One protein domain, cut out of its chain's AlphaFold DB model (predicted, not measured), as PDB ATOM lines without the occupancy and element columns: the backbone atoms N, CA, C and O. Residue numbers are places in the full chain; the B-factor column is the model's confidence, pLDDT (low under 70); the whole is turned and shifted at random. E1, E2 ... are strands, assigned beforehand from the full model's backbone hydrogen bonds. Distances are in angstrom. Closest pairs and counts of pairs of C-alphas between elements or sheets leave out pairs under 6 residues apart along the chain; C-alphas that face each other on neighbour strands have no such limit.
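This is residues 24 to 109 of the 209 residues of an uncharacterized protein of Flavobacterium saliperosum (UniProt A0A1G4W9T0). The model is a small closed barrel of eight antiparallel strands, E1 to E8, ringed in chain order, with E8 closing the ring onto E1. A long loop, residues 28 to 40, joins E1 to E2. The 86 printed residues hold no named helix; the class is all strand, and the strands form a meander, each the antiparallel neighbour of the one before. It is compact and rounded, with a radius of gyration of the C-alphas of 12.7 A and spans of 33 by 29 by 25 A.

Find C-alpha 24 at (153.514, 204.053, 171.682), where E1 begins and runs to residue 27. Next come E2, residues 41 to 45, and E3, residues 48 to 52. E4, residues 57 to 66, covers 25.6 A; E5 is residues 69 to 72. E6, residues 75 to 84, also covers 25.6 A, and E7, residues 87 to 93, covers 20.0 A. E8, residues 101 to 108, covers 22.2 A and ends at C-alpha 108, (152.494, 207.592, 167.084).

Look first at the hairpin E1 and E2, where N 25 and O 42 are 2.8 A apart, within hydrogen-bond range. Pairing is staggered in E4: residues 57 to 62 pair with E3, N 49 to O 61 at 2.8 A, and residues 63 to 66 with E5, N 64 to O 71 at 2.9 A. E6 is staggered too, with E5 beside residues 75 to 79, N 77 to O 70 at 2.8 A, and E7 beside 78 to 84, N 91 to O 79 at 2.7 A. At the closure, E8 and E1 stand at 139 degrees, with N 26 and O 107 2.9 A apart. E1 and E5 are apart.

The C-alphas farthest apart, of Glu 55 and Lys 99, are 35.6 A from each other. The printed part has no cut, and the link E1 to E2 is long. Residues 29 to 39 are under pLDDT 70.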
ATOM      1  N   LYS A  24     154.420 205.068 172.226       93.44
ATOM      2  CA  LYS A  24     153.514 204.053 171.682       93.44
ATOM      3  C   LYS A  24     153.196 204.345 170.223       93.44
ATOM      4  O   LYS A  24     152.929 205.487 169.860       93.44
ATOM      5  N   TRP A  25     153.184 203.304 169.407       93.62
ATOM      6  CA  TRP A  25     152.921 203.366 167.975       93.62
ATOM      7  C   TRP A  25     151.914 202.299 167.600       93.62
ATOM      8  O   TRP A  25     152.033 201.160 168.044       93.62
ATOM      9  N   ILE A  26     150.953 202.645 166.756       90.50
ATOM     10  CA  ILE A  26     150.009 201.690 166.184       90.50
ATOM     11  C   ILE A  26     150.297 201.515 164.702       90.50
ATOM     12  O   ILE A  26     150.616 202.465 163.984       90.50
ATOM     13  N   LEU A  27     150.194 200.275 164.250       87.69
ATOM     14  CA  LEU A  27     150.278 199.940 162.842       87.69
ATOM     15  C   LEU A  27     149.004 200.389 162.118       87.69
ATOM     16  O   LEU A  27     147.900 200.014 162.518       87.69
ATOM     17  N   THR A  28     149.144 201.147 161.031       78.25
ATOM     18  CA  THR A  28     148.002 201.513 160.179       78.25
ATOM     19  C   THR A  28     147.762 200.406 159.162       78.25
ATOM     20  O   THR A  28     148.644 200.113 158.348       78.25
ATOM     21  N   LYS A  29     146.590 199.767 159.197       67.44
ATOM     22  CA  LYS A  29     146.210 198.796 158.165       67.44
ATOM     23  C   LYS A  29     145.899 199.529 156.864       67.44
ATOM     24  O   LYS A  29     145.117 200.468 156.872       67.44
ATOM     25  N   ASN A  30     146.466 199.056 155.757       55.78
ATOM     26  CA  ASN A  30     146.064 199.456 154.411       55.78
ATOM     27  C   ASN A  30     145.824 198.192 153.574       55.78
ATOM     28  O   ASN A  30     146.691 197.319 153.535       55.78
ATOM     29  N   GLY A  31     144.662 198.088 152.922       50.88
ATOM     30  CA  GLY A  31     144.325 196.972 152.027       50.88
ATOM     31  C   GLY A  31     144.464 195.577 152.661       50.88
ATOM     32  O   GLY A  31     144.123 195.380 153.825       50.88
ATOM     33  N   ASP A  32     145.015 194.623 151.903       40.34
ATOM     34  CA  ASP A  32     145.111 193.183 152.222       40.34
ATOM     35  C   ASP A  32     146.152 192.821 153.306       40.34
ATOM     36  O   ASP A  32     146.704 191.714 153.327       40.34
ATOM     37  N   THR A  33     146.479 193.741 154.218       50.09
ATOM     38  CA  THR A  33     147.484 193.481 155.256       50.09
ATOM     39  C   THR A  33     146.885 192.612 156.376       50.09
ATOM     40  O   THR A  33     146.430 193.103 157.411       50.09
ATOM     41  N   TYR A  34     146.888 191.291 156.174       48.72
ATOM     42  CA  TYR A  34     146.480 190.292 157.170       48.72
ATOM     43  C   TYR A  34     147.569 190.098 158.234       48.72
ATOM     44  O   TYR A  34     148.390 189.185 158.144       48.72
ATOM     45  N   LEU A  35     147.594 190.959 159.253       50.75
ATOM     46  CA  LEU A  35     148.477 190.781 160.410       50.75
ATOM     47  C   LEU A  35     147.742 190.094 161.559       50.75
ATOM     48  O   LEU A  35     146.604 190.433 161.887       50.75
ATOM     49  N   VAL A  36     148.427 189.129 162.168       47.19
ATOM     50  CA  VAL A  36     148.035 188.490 163.423       47.19
ATOM     51  C   VAL A  36     149.091 188.875 164.468       47.19
ATOM     52  O   VAL A  36     150.269 188.617 164.221       47.19
ATOM     53  N   PRO A  37     148.713 189.483 165.610       53.00
ATOM     54  CA  PRO A  37     147.351 189.835 166.023       53.00
ATOM     55  C   PRO A  37     146.732 190.953 165.167       53.00
ATOM     56  O   PRO A  37     147.436 191.750 164.549       53.00
ATOM     57  N   LYS A  38     145.391 190.997 165.133       61.16
ATOM     58  CA  LYS A  38     144.607 191.939 164.308       61.16
ATOM     59  C   LYS A  38     144.851 193.413 164.665       61.16
ATOM     60  O   LYS A  38     144.544 194.273 163.844       61.16
ATOM     61  N   ILE A  39     145.395 193.691 165.849       66.50
ATOM     62  CA  ILE A  39     145.856 195.002 166.303       66.50
ATOM     63  C   ILE A  39     147.288 194.820 166.802       66.50
ATOM     64  O   ILE A  39     147.523 193.951 167.637       66.50
ATOM     65  N   ASN A  40     148.223 195.637 166.321       76.94
ATOM     66  CA  ASN A  40     149.585 195.658 166.841       76.94
ATOM     67  C   ASN A  40     149.937 197.071 167.296       76.94
ATOM     68  O   ASN A  40     150.105 197.971 166.466       76.94
ATOM     69  N   VAL A  41     150.060 197.240 168.612       87.94
ATOM     70  CA  VAL A  41     150.672 198.423 169.216       87.94
ATOM     71  C   VAL A  41     152.050 198.068 169.739       87.94
ATOM     72  O   VAL A  41     152.222 197.063 170.428       87.94
ATOM     73  N   PHE A  42     153.017 198.914 169.409       90.94
ATOM     74  CA  PHE A  42     154.407 198.797 169.812       90.94
ATOM     75  C   PHE A  42     154.782 199.986 170.690       90.94
ATOM     76  O   PHE A  42     154.722 201.132 170.251       90.94
ATOM     77  N   GLU A  43     155.179 199.719 171.929       92.81
ATOM     78  CA  GLU A  43     155.789 200.714 172.807       92.81
ATOM     79  C   GLU A  43     157.305 200.557 172.760       92.81
ATOM     80  O   GLU A  43     157.842 199.526 173.168       92.81
ATOM     81  N   PHE A  44     157.992 201.580 172.263       92.94
ATOM     82  CA  PHE A  44     159.442 201.676 172.336       92.94
ATOM     83  C   PHE A  44     159.778 202.427 173.616       92.94
ATOM     84  O   PHE A  44     159.366 203.576 173.783       92.94
ATOM     85  N   LYS A  45     160.484 201.758 174.527       92.38
ATOM     86  CA  LYS A  45     160.819 202.300 175.839       92.38
ATOM     87  C   LYS A  45     162.103 201.721 176.387       92.38
ATOM     88  O   LYS A  45     162.218 200.504 176.527       92.38
ATOM     89  N   ASN A  46     163.054 202.580 176.749       91.00
ATOM     90  CA  ASN A  46     164.304 202.179 177.414       91.00
ATOM     91  C   ASN A  46     165.052 201.039 176.684       91.00
ATOM     92  O   ASN A  46     165.480 200.067 177.309       91.00
ATOM     93  N   GLY A  47     165.155 201.111 175.352       90.88
ATOM     94  CA  GLY A  47     165.798 200.061 174.545       90.88
ATOM     95  C   GLY A  47     164.996 198.759 174.421       90.88
ATOM     96  O   GLY A  47     165.523 197.756 173.943       90.88
ATOM     97  N   LYS A  48     163.718 198.754 174.823       92.81
ATOM     98  CA  LYS A  48     162.782 197.635 174.642       92.81
ATOM     99  C   LYS A  48     161.624 198.007 173.721       92.81
ATOM    100  O   LYS A  48     161.151 199.136 173.750       92.81
ATOM    101  N   ILE A  49     161.177 197.047 172.918       92.62
ATOM    102  CA  ILE A  49     159.910 197.084 172.186       92.62
ATOM    103  C   ILE A  49     158.947 196.151 172.903       92.62
ATOM    104  O   ILE A  49     159.218 194.954 173.040       92.62
ATOM    105  N   ILE A  50     157.818 196.696 173.331       91.62
ATOM    106  CA  ILE A  50     156.713 195.954 173.925       91.62
ATOM    107  C   ILE A  50     155.608 195.887 172.875       91.62
ATOM    108  O   ILE A  50     155.084 196.924 172.477       91.62
ATOM    109  N   SER A  51     155.265 194.688 172.406       89.31
ATOM    110  CA  SER A  51     154.106 194.490 171.533       89.31
ATOM    111  C   SER A  51     152.869 194.158 172.363       89.31
ATOM    112  O   SER A  51     152.944 193.427 173.354       89.31
ATOM    113  N   SER A  52     151.723 194.696 171.959       86.00
ATOM    114  CA  SER A  52     150.436 194.509 172.633       86.00
ATOM    115  C   SER A  52     149.275 194.490 171.639       86.00
ATOM    116  O   SER A  52     149.373 195.053 170.545       86.00
ATOM    117  N   ASP A  53     148.161 193.880 172.044       81.38
ATOM    118  CA  ASP A  53     146.860 193.942 171.358       81.38
ATOM    119  C   ASP A  53     145.955 195.059 171.919       81.38
ATOM    120  O   ASP A  53     144.732 194.938 171.888       81.38
ATOM    121  N   LEU A  54     146.552 196.147 172.429       74.25
ATOM    122  CA  LEU A  54     145.935 197.241 173.206       74.25
ATOM    123  C   LEU A  54     145.467 196.875 174.622       74.25
ATOM    124  O   LEU A  54     145.484 197.747 175.487       74.25
ATOM    125  N   GLU A  55     145.077 195.630 174.887       74.75
ATOM    126  CA  GLU A  55     144.575 195.222 176.208       74.75
ATOM    127  C   GLU A  55     145.655 194.530 177.045       74.75
ATOM    128  O   GLU A  55     145.663 194.641 178.275       74.75
ATOM    129  N   LYS A  56     146.574 193.799 176.401       81.56
ATOM    130  CA  LYS A  56     147.609 193.015 177.081       81.56
ATOM    131  C   LYS A  56     148.944 193.099 176.362       81.56
ATOM    132  O   LYS A  56     149.032 193.100 175.136       81.56
ATOM    133  N   ASN A  57     150.012 193.087 177.153       83.88
ATOM    134  CA  ASN A  57     151.357 192.896 176.629       83.88
ATOM    135  C   ASN A  57     151.496 191.458 176.124       83.88
ATOM    136  O   ASN A  57     151.263 190.505 176.869       83.88
ATOM    137  N   ILE A  58     151.896 191.321 174.866       85.00
ATOM    138  CA  ILE A  58     152.103 190.039 174.193       85.00
ATOM    139  C   ILE A  58     153.569 189.641 174.292       85.00
ATOM    140  O   ILE A  58     153.891 188.506 174.636       85.00
ATOM    141  N   GLN A  59     154.470 190.578 173.992       87.81
ATOM    142  CA  GLN A  59     155.900 190.309 173.958       87.81
ATOM    143  C   GLN A  59     156.694 191.535 174.394       87.81
ATOM    144  O   GLN A  59     156.270 192.675 174.233       87.81
ATOM    145  N   THR A  60     157.884 191.300 174.935       92.62
ATOM    146  CA  THR A  60     158.873 192.343 175.201       92.62
ATOM    147  C   THR A  60     160.218 191.874 174.681       92.62
ATOM    148  O   THR A  60     160.691 190.806 175.063       92.62
ATOM    149  N   ASN A  61     160.828 192.673 173.813       93.19
ATOM    150  CA  ASN A  61     162.100 192.368 173.173       93.19
ATOM    151  C   ASN A  61     163.053 193.548 173.309       93.19
ATOM    152  O   ASN A  61     162.621 194.695 173.258       93.19
ATOM    153  N   ASP A  62     164.348 193.279 173.412       93.81
ATOM    154  CA  ASP A  62     165.348 194.331 173.261       93.81
ATOM    155  C   ASP A  62     165.399 194.787 171.800       93.81
ATOM    156  O   ASP A  62     165.294 193.962 170.882       93.81
ATOM    157  N   TYR A  63     165.566 196.089 171.587       93.69
ATOM    158  CA  TYR A  63     165.761 196.659 170.262       93.69
ATOM    159  C   TYR A  63     166.957 197.591 170.226       93.69
ATOM    160  O   TYR A  63     167.363 198.177 171.230       93.69
ATOM    161  N   GLN A  64     167.512 197.725 169.033       91.88
ATOM    162  CA  GLN A  64     168.581 198.658 168.735       91.88
ATOM    163  C   GLN A  64     168.285 199.325 167.400       91.88
ATOM    164  O   GLN A  64     167.705 198.718 166.499       91.88
ATOM    165  N   VAL A  65     168.691 200.582 167.294       90.88
ATOM    166  CA  VAL A  65     168.621 201.354 166.060       90.88
ATOM    167  C   VAL A  65     170.039 201.747 165.691       90.88
ATOM    168  O   VAL A  65     170.763 202.289 166.526       90.88
ATOM    169  N   SER A  66     170.426 201.464 164.454       89.25
ATOM    170  CA  SER A  66     171.693 201.906 163.875       89.25
ATOM    171  C   SER A  66     171.381 202.558 162.542       89.25
ATOM    172  O   SER A  66     170.786 201.920 161.681       89.25
ATOM    173  N   GLU A  67     171.731 203.833 162.384       88.00
ATOM    174  CA  GLU A  67     171.357 204.624 161.207       88.00
ATOM    175  C   GLU A  67     169.841 204.535 160.925       88.00
ATOM    176  O   GLU A  67     169.032 204.974 161.748       88.00
ATOM    177  N   ASN A  68     169.446 203.952 159.792       91.00
ATOM    178  CA  ASN A  68     168.063 203.734 159.377       91.00
ATOM    179  C   ASN A  68     167.619 202.264 159.500       91.00
ATOM    180  O   ASN A  68     166.656 201.865 158.850       91.00
ATOM    181  N   GLU A  69     168.297 201.457 160.312       92.81
ATOM    182  CA  GLU A  69     168.008 200.039 160.513       92.81
ATOM    183  C   GLU A  69     167.480 199.778 161.927       92.81
ATOM    184  O   GLU A  69     167.982 200.336 162.907       92.81
ATOM    185  N   ILE A  70     166.476 198.906 162.037       91.88
ATOM    186  CA  ILE A  70     165.964 198.415 163.320       91.88
ATOM    187  C   ILE A  70     166.393 196.963 163.497       91.88
ATOM    188  O   ILE A  70     166.175 196.117 162.626       91.88
ATOM    189  N   PHE A  71     166.944 196.668 164.668       92.50
ATOM    190  CA  PHE A  71     167.291 195.327 165.111       92.50
ATOM    191  C   PHE A  71     166.448 194.958 166.325       92.50
ATOM    192  O   PHE A  71     166.314 195.752 167.255       92.50
ATOM    193  N   VAL A  72     165.911 193.740 166.347       91.31
ATOM    194  CA  VAL A  72     165.147 193.192 167.475       91.31
ATOM    195  C   VAL A  72     165.817 191.904 167.923       91.31
ATOM    196  O   VAL A  72     166.046 191.009 167.110       91.31
ATOM    197  N   GLN A  73     166.183 191.822 169.204       91.81
ATOM    198  CA  GLN A  73     166.985 190.720 169.760       91.81
ATOM    199  C   GLN A  73     168.257 190.429 168.934       91.81
ATOM    200  O   GLN A  73     168.604 189.278 168.673       91.81
ATOM    201  N   GLY A  74     168.922 191.485 168.453       89.94
ATOM    202  CA  GLY A  74     170.128 191.386 167.622       89.94
ATOM    203  C   GLY A  74     169.897 190.919 166.179       89.94
ATOM    204  O   GLY A  74     170.861 190.775 165.431       89.94
ATOM    205  N   LYS A  75     168.649 190.689 165.754       92.12
ATOM    206  CA  LYS A  75     168.308 190.327 164.371       92.12
ATOM    207  C   LYS A  75     167.794 191.539 163.612       92.12
ATOM    208  O   LYS A  75     166.963 192.281 164.128       92.12
ATOM    209  N   PHE A  76     168.252 191.702 162.376       90.94
ATOM    210  CA  PHE A  76     167.758 192.737 161.476       90.94
ATOM    211  C   PHE A  76     166.254 192.556 161.226       90.94
ATOM    212  O   PHE A  76     165.823 191.499 160.758       90.94
ATOM    213  N   LEU A  77     165.464 193.580 161.552       89.69
ATOM    214  CA  LEU A  77     164.022 193.606 161.311       89.69
ATOM    215  C   LEU A  77     163.700 194.239 159.953       89.69
ATOM    216  O   LEU A  77     162.851 193.726 159.224       89.69
ATOM    217  N   GLY A  78     164.362 195.347 159.629       91.31
ATOM    218  CA  GLY A  78     164.104 196.133 158.430       91.31
ATOM    219  C   GLY A  78     164.770 197.503 158.490       91.31
ATOM    220  O   GLY A  78     165.298 197.907 159.531       91.31
ATOM    221  N   THR A  79     164.713 198.223 157.374       93.38
ATOM    222  CA  THR A  79     165.048 199.649 157.343       93.38
ATOM    223  C   THR A  79     163.806 200.480 157.631       93.38
ATOM    224  O   THR A  79     162.687 200.028 157.405       93.38
ATOM    225  N   TYR A  80     163.967 201.703 158.117       92.81
ATOM    226  CA  TYR A  80     162.850 202.605 158.365       92.81
ATOM    227  C   TYR A  80     163.093 203.990 157.776       92.81
ATOM    228  O   TYR A  80     164.225 204.409 157.530       92.81
ATOM    229  N   LYS A  81     161.998 204.721 157.580       92.50
ATOM    230  CA  LYS A  81     162.017 206.139 157.235       92.50
ATOM    231  C   LYS A  81     160.913 206.856 157.992       92.50
ATOM    232  O   LYS A  81     159.746 206.489 157.875       92.50
ATOM    233  N   PHE A  82     161.266 207.905 158.725       92.25
ATOM    234  CA  PHE A  82     160.263 208.824 159.246       92.25
ATOM    235  C   PHE A  82     159.683 209.666 158.110       92.25
ATOM    236  O   PHE A  82     160.414 210.266 157.320       92.25
ATOM    237  N   ILE A  83     158.357 209.696 158.043       90.25
ATOM    238  CA  ILE A  83     157.593 210.597 157.181       90.25
ATOM    239  C   ILE A  83     157.439 211.945 157.890       90.25
ATOM    240  O   ILE A  83     157.612 213.000 157.289       90.25
ATOM    241  N   ASN A  84     157.169 211.901 159.197       90.00
ATOM    242  CA  ASN A  84     157.190 213.038 160.113       90.00
ATOM    243  C   ASN A  84     157.397 212.527 161.555       90.00
ATOM    244  O   ASN A  84     157.539 211.328 161.778       90.00
ATOM    245  N   VAL A  85     157.380 213.418 162.552       90.88
ATOM    246  CA  VAL A  85     157.655 213.069 163.965       90.88
ATOM    247  C   VAL A  85     156.685 212.029 164.559       90.88
ATOM    248  O   VAL A  85     157.020 211.337 165.528       90.88
ATOM    249  N   ASN A  86     155.501 211.902 163.952       91.94
ATOM    250  CA  ASN A  86     154.392 211.052 164.377       91.94
ATOM    251  C   ASN A  86     154.094 209.917 163.390       91.94
ATOM    252  O   ASN A  86     153.111 209.202 163.575       91.94
ATOM    253  N   ARG A  87     154.921 209.721 162.354       92.00
ATOM    254  CA  ARG A  87     154.739 208.646 161.376       92.00
ATOM    255  C   ARG A  87     156.064 208.148 160.824       92.00
ATOM    256  O   ARG A  87     156.852 208.936 160.300       92.00
ATOM    257  N   PHE A  88     156.257 206.837 160.827       92.38
ATOM    258  CA  PHE A  88     157.351 206.201 160.098       92.38
ATOM    259  C   PHE A  88     156.866 204.985 159.315       92.38
ATOM    260  O   PHE A  88     155.851 204.377 159.651       92.38
ATOM    261  N   THR A  89     157.617 204.634 158.282       91.25
ATOM    262  CA  THR A  89     157.421 203.423 157.488       91.25
ATOM    263  C   THR A  89     158.587 202.482 157.746       91.25
ATOM    264  O   THR A  89     159.744 202.894 157.656       91.25
ATOM    265  N   LEU A  90     158.283 201.229 158.070       91.25
ATOM    266  CA  LEU A  90     159.227 200.119 158.114       91.25
ATOM    267  C   LEU A  90     159.198 199.389 156.769       91.25
ATOM    268  O   LEU A  90     158.137 198.981 156.300       91.25
ATOM    269  N   TYR A  91     160.372 199.178 156.193       90.12
ATOM    270  CA  TYR A  91     160.599 198.408 154.982       90.12
ATOM    271  C   TYR A  91     161.265 197.083 155.363       90.12
ATOM    272  O   TYR A  91     162.420 197.044 155.798       90.12
ATOM    273  N   LYS A  92     160.534 195.979 155.202       87.38
ATOM    274  CA  LYS A  92     161.026 194.617 155.466       87.38
ATOM    275  C   LYS A  92     160.864 193.770 154.207       87.38
ATOM    276  O   LYS A  92     159.875 193.909 153.500       87.38
ATOM    277  N   LYS A  93     161.799 192.859 153.935       83.38
ATOM    278  CA  LYS A  93     161.630 191.880 152.848       83.38
ATOM    279  C   LYS A  93     160.411 190.994 153.105       83.38
ATOM    280  O   LYS A  93     160.257 190.478 154.213       83.38
ATOM    281  N   ASP A  94     159.582 190.797 152.086       78.38
ATOM    282  CA  ASP A  94     158.493 189.827 152.163       78.38
ATOM    283  C   ASP A  94     159.082 188.408 152.236       78.38
ATOM    284  O   ASP A  94     159.927 188.014 151.428       78.38
ATOM    285  N   GLU A  95     158.652 187.638 153.234       77.50
ATOM    286  CA  GLU A  95     159.083 186.251 153.436       77.50
ATOM    287  C   GLU A  95     158.537 185.319 152.343       77.50
ATOM    288  O   GLU A  95     159.135 184.280 152.066       77.50
ATOM    289  N   LYS A  96     157.423 185.695 151.700       77.88
ATOM    290  CA  LYS A  96     156.779 184.923 150.627       77.88
ATOM    291  C   LYS A  96     157.276 185.311 149.238       77.88
ATOM    292  O   LYS A  96     157.290 184.470 148.344       77.88
ATOM    293  N   ASP A  97     157.695 186.561 149.056       78.38
ATOM    294  CA  ASP A  97     158.212 187.072 147.788       78.38
ATOM    295  C   ASP A  97     159.447 187.948 148.017       78.38
ATOM    296  O   ASP A  97     159.367 189.163 148.161       78.38
ATOM    297  N   SER A  98     160.624 187.325 147.978       73.19
ATOM    298  CA  SER A  98     161.914 188.009 148.173       73.19
ATOM    299  C   SER A  98     162.199 189.177 147.211       73.19
ATOM    300  O   SER A  98     163.158 189.921 147.439       73.19
ATOM    301  N   LYS A  99     161.405 189.348 146.141       72.69
ATOM    302  CA  LYS A  99     161.502 190.482 145.207       72.69
ATOM    303  C   LYS A  99     160.670 191.690 145.643       72.69
ATOM    304  O   LYS A  99     160.784 192.744 145.019       72.69
ATOM    305  N   LYS A 100     159.847 191.556 146.686       75.44
ATOM    306  CA  LYS A 100     158.991 192.615 147.226       75.44
ATOM    307  C   LYS A 100     159.419 192.999 148.637       75.44
ATOM    308  O   LYS A 100     159.777 192.158 149.460       75.44
ATOM    309  N   ASN A 101     159.344 194.295 148.918       77.50
ATOM    310  CA  ASN A 101     159.422 194.810 150.277       77.50
ATOM    311  C   ASN A 101     158.001 195.071 150.772       77.50
ATOM    312  O   ASN A 101     157.198 195.685 150.072       77.50
ATOM    313  N   LEU A 102     157.712 194.605 151.980       83.25
ATOM    314  CA  LEU A 102     156.561 195.032 152.752       83.25
ATOM    315  C   LEU A 102     156.842 196.429 153.292       83.25
ATOM    316  O   LEU A 102     157.885 196.668 153.906       83.25
ATOM    317  N   GLU A 103     155.890 197.325 153.073       86.88
ATOM    318  CA  GLU A 103     155.887 198.662 153.643       86.88
ATOM    319  C   GLU A 103     154.840 198.716 154.744       86.88
ATOM    320  O   GLU A 103     153.648 198.521 154.498       86.88
ATOM    321  N   ILE A 104     155.295 198.945 155.967       86.44
ATOM    322  CA  ILE A 104     154.446 198.908 157.149       86.44
ATOM    323  C   ILE A 104     154.498 200.276 157.804       86.44
ATOM    324  O   ILE A 104     155.536 200.692 158.317       86.44
ATOM    325  N   ASP A 105     153.369 200.969 157.783       88.50
ATOM    326  CA  ASP A 105     153.257 202.304 158.346       88.50
ATOM    327  C   ASP A 105     152.847 202.240 159.819       88.50
ATOM    328  O   ASP A 105     151.918 201.528 160.210       88.50
ATOM    329  N   PHE A 106     153.539 203.038 160.620       91.06
ATOM    330  CA  PHE A 106     153.296 203.224 162.037       91.06
ATOM    331  C   PHE A 106     152.967 204.682 162.305       91.06
ATOM    332  O   PHE A 106     153.664 205.579 161.824       91.06
ATOM    333  N   VAL A 107     151.941 204.916 163.119       92.38
ATOM    334  CA  VAL A 107     151.599 206.246 163.627       92.38
ATOM    335  C   VAL A 107     151.745 206.284 165.138       92.38
ATOM    336  O   VAL A 107     151.389 205.327 165.832       92.38
ATOM    337  N   ARG A 108     152.308 207.378 165.649       93.94
ATOM    338  CA  ARG A 108     152.494 207.592 167.084       93.94
ATOM    339  C   ARG A 108     151.123 207.775 167.725       93.94
ATOM    340  O   ARG A 108     150.315 208.551 167.224       93.94
ATOM    341  N   LEU A 109     150.870 207.062 168.816       93.56
ATOM    342  CA  LEU A 109     149.677 207.257 169.623       93.56
ATOM    343  C   LEU A 109     149.854 208.500 170.489       93.56
ATOM    344  O   LEU A 109     150.809 208.614 171.261       93.56
TER     345      LEU A 109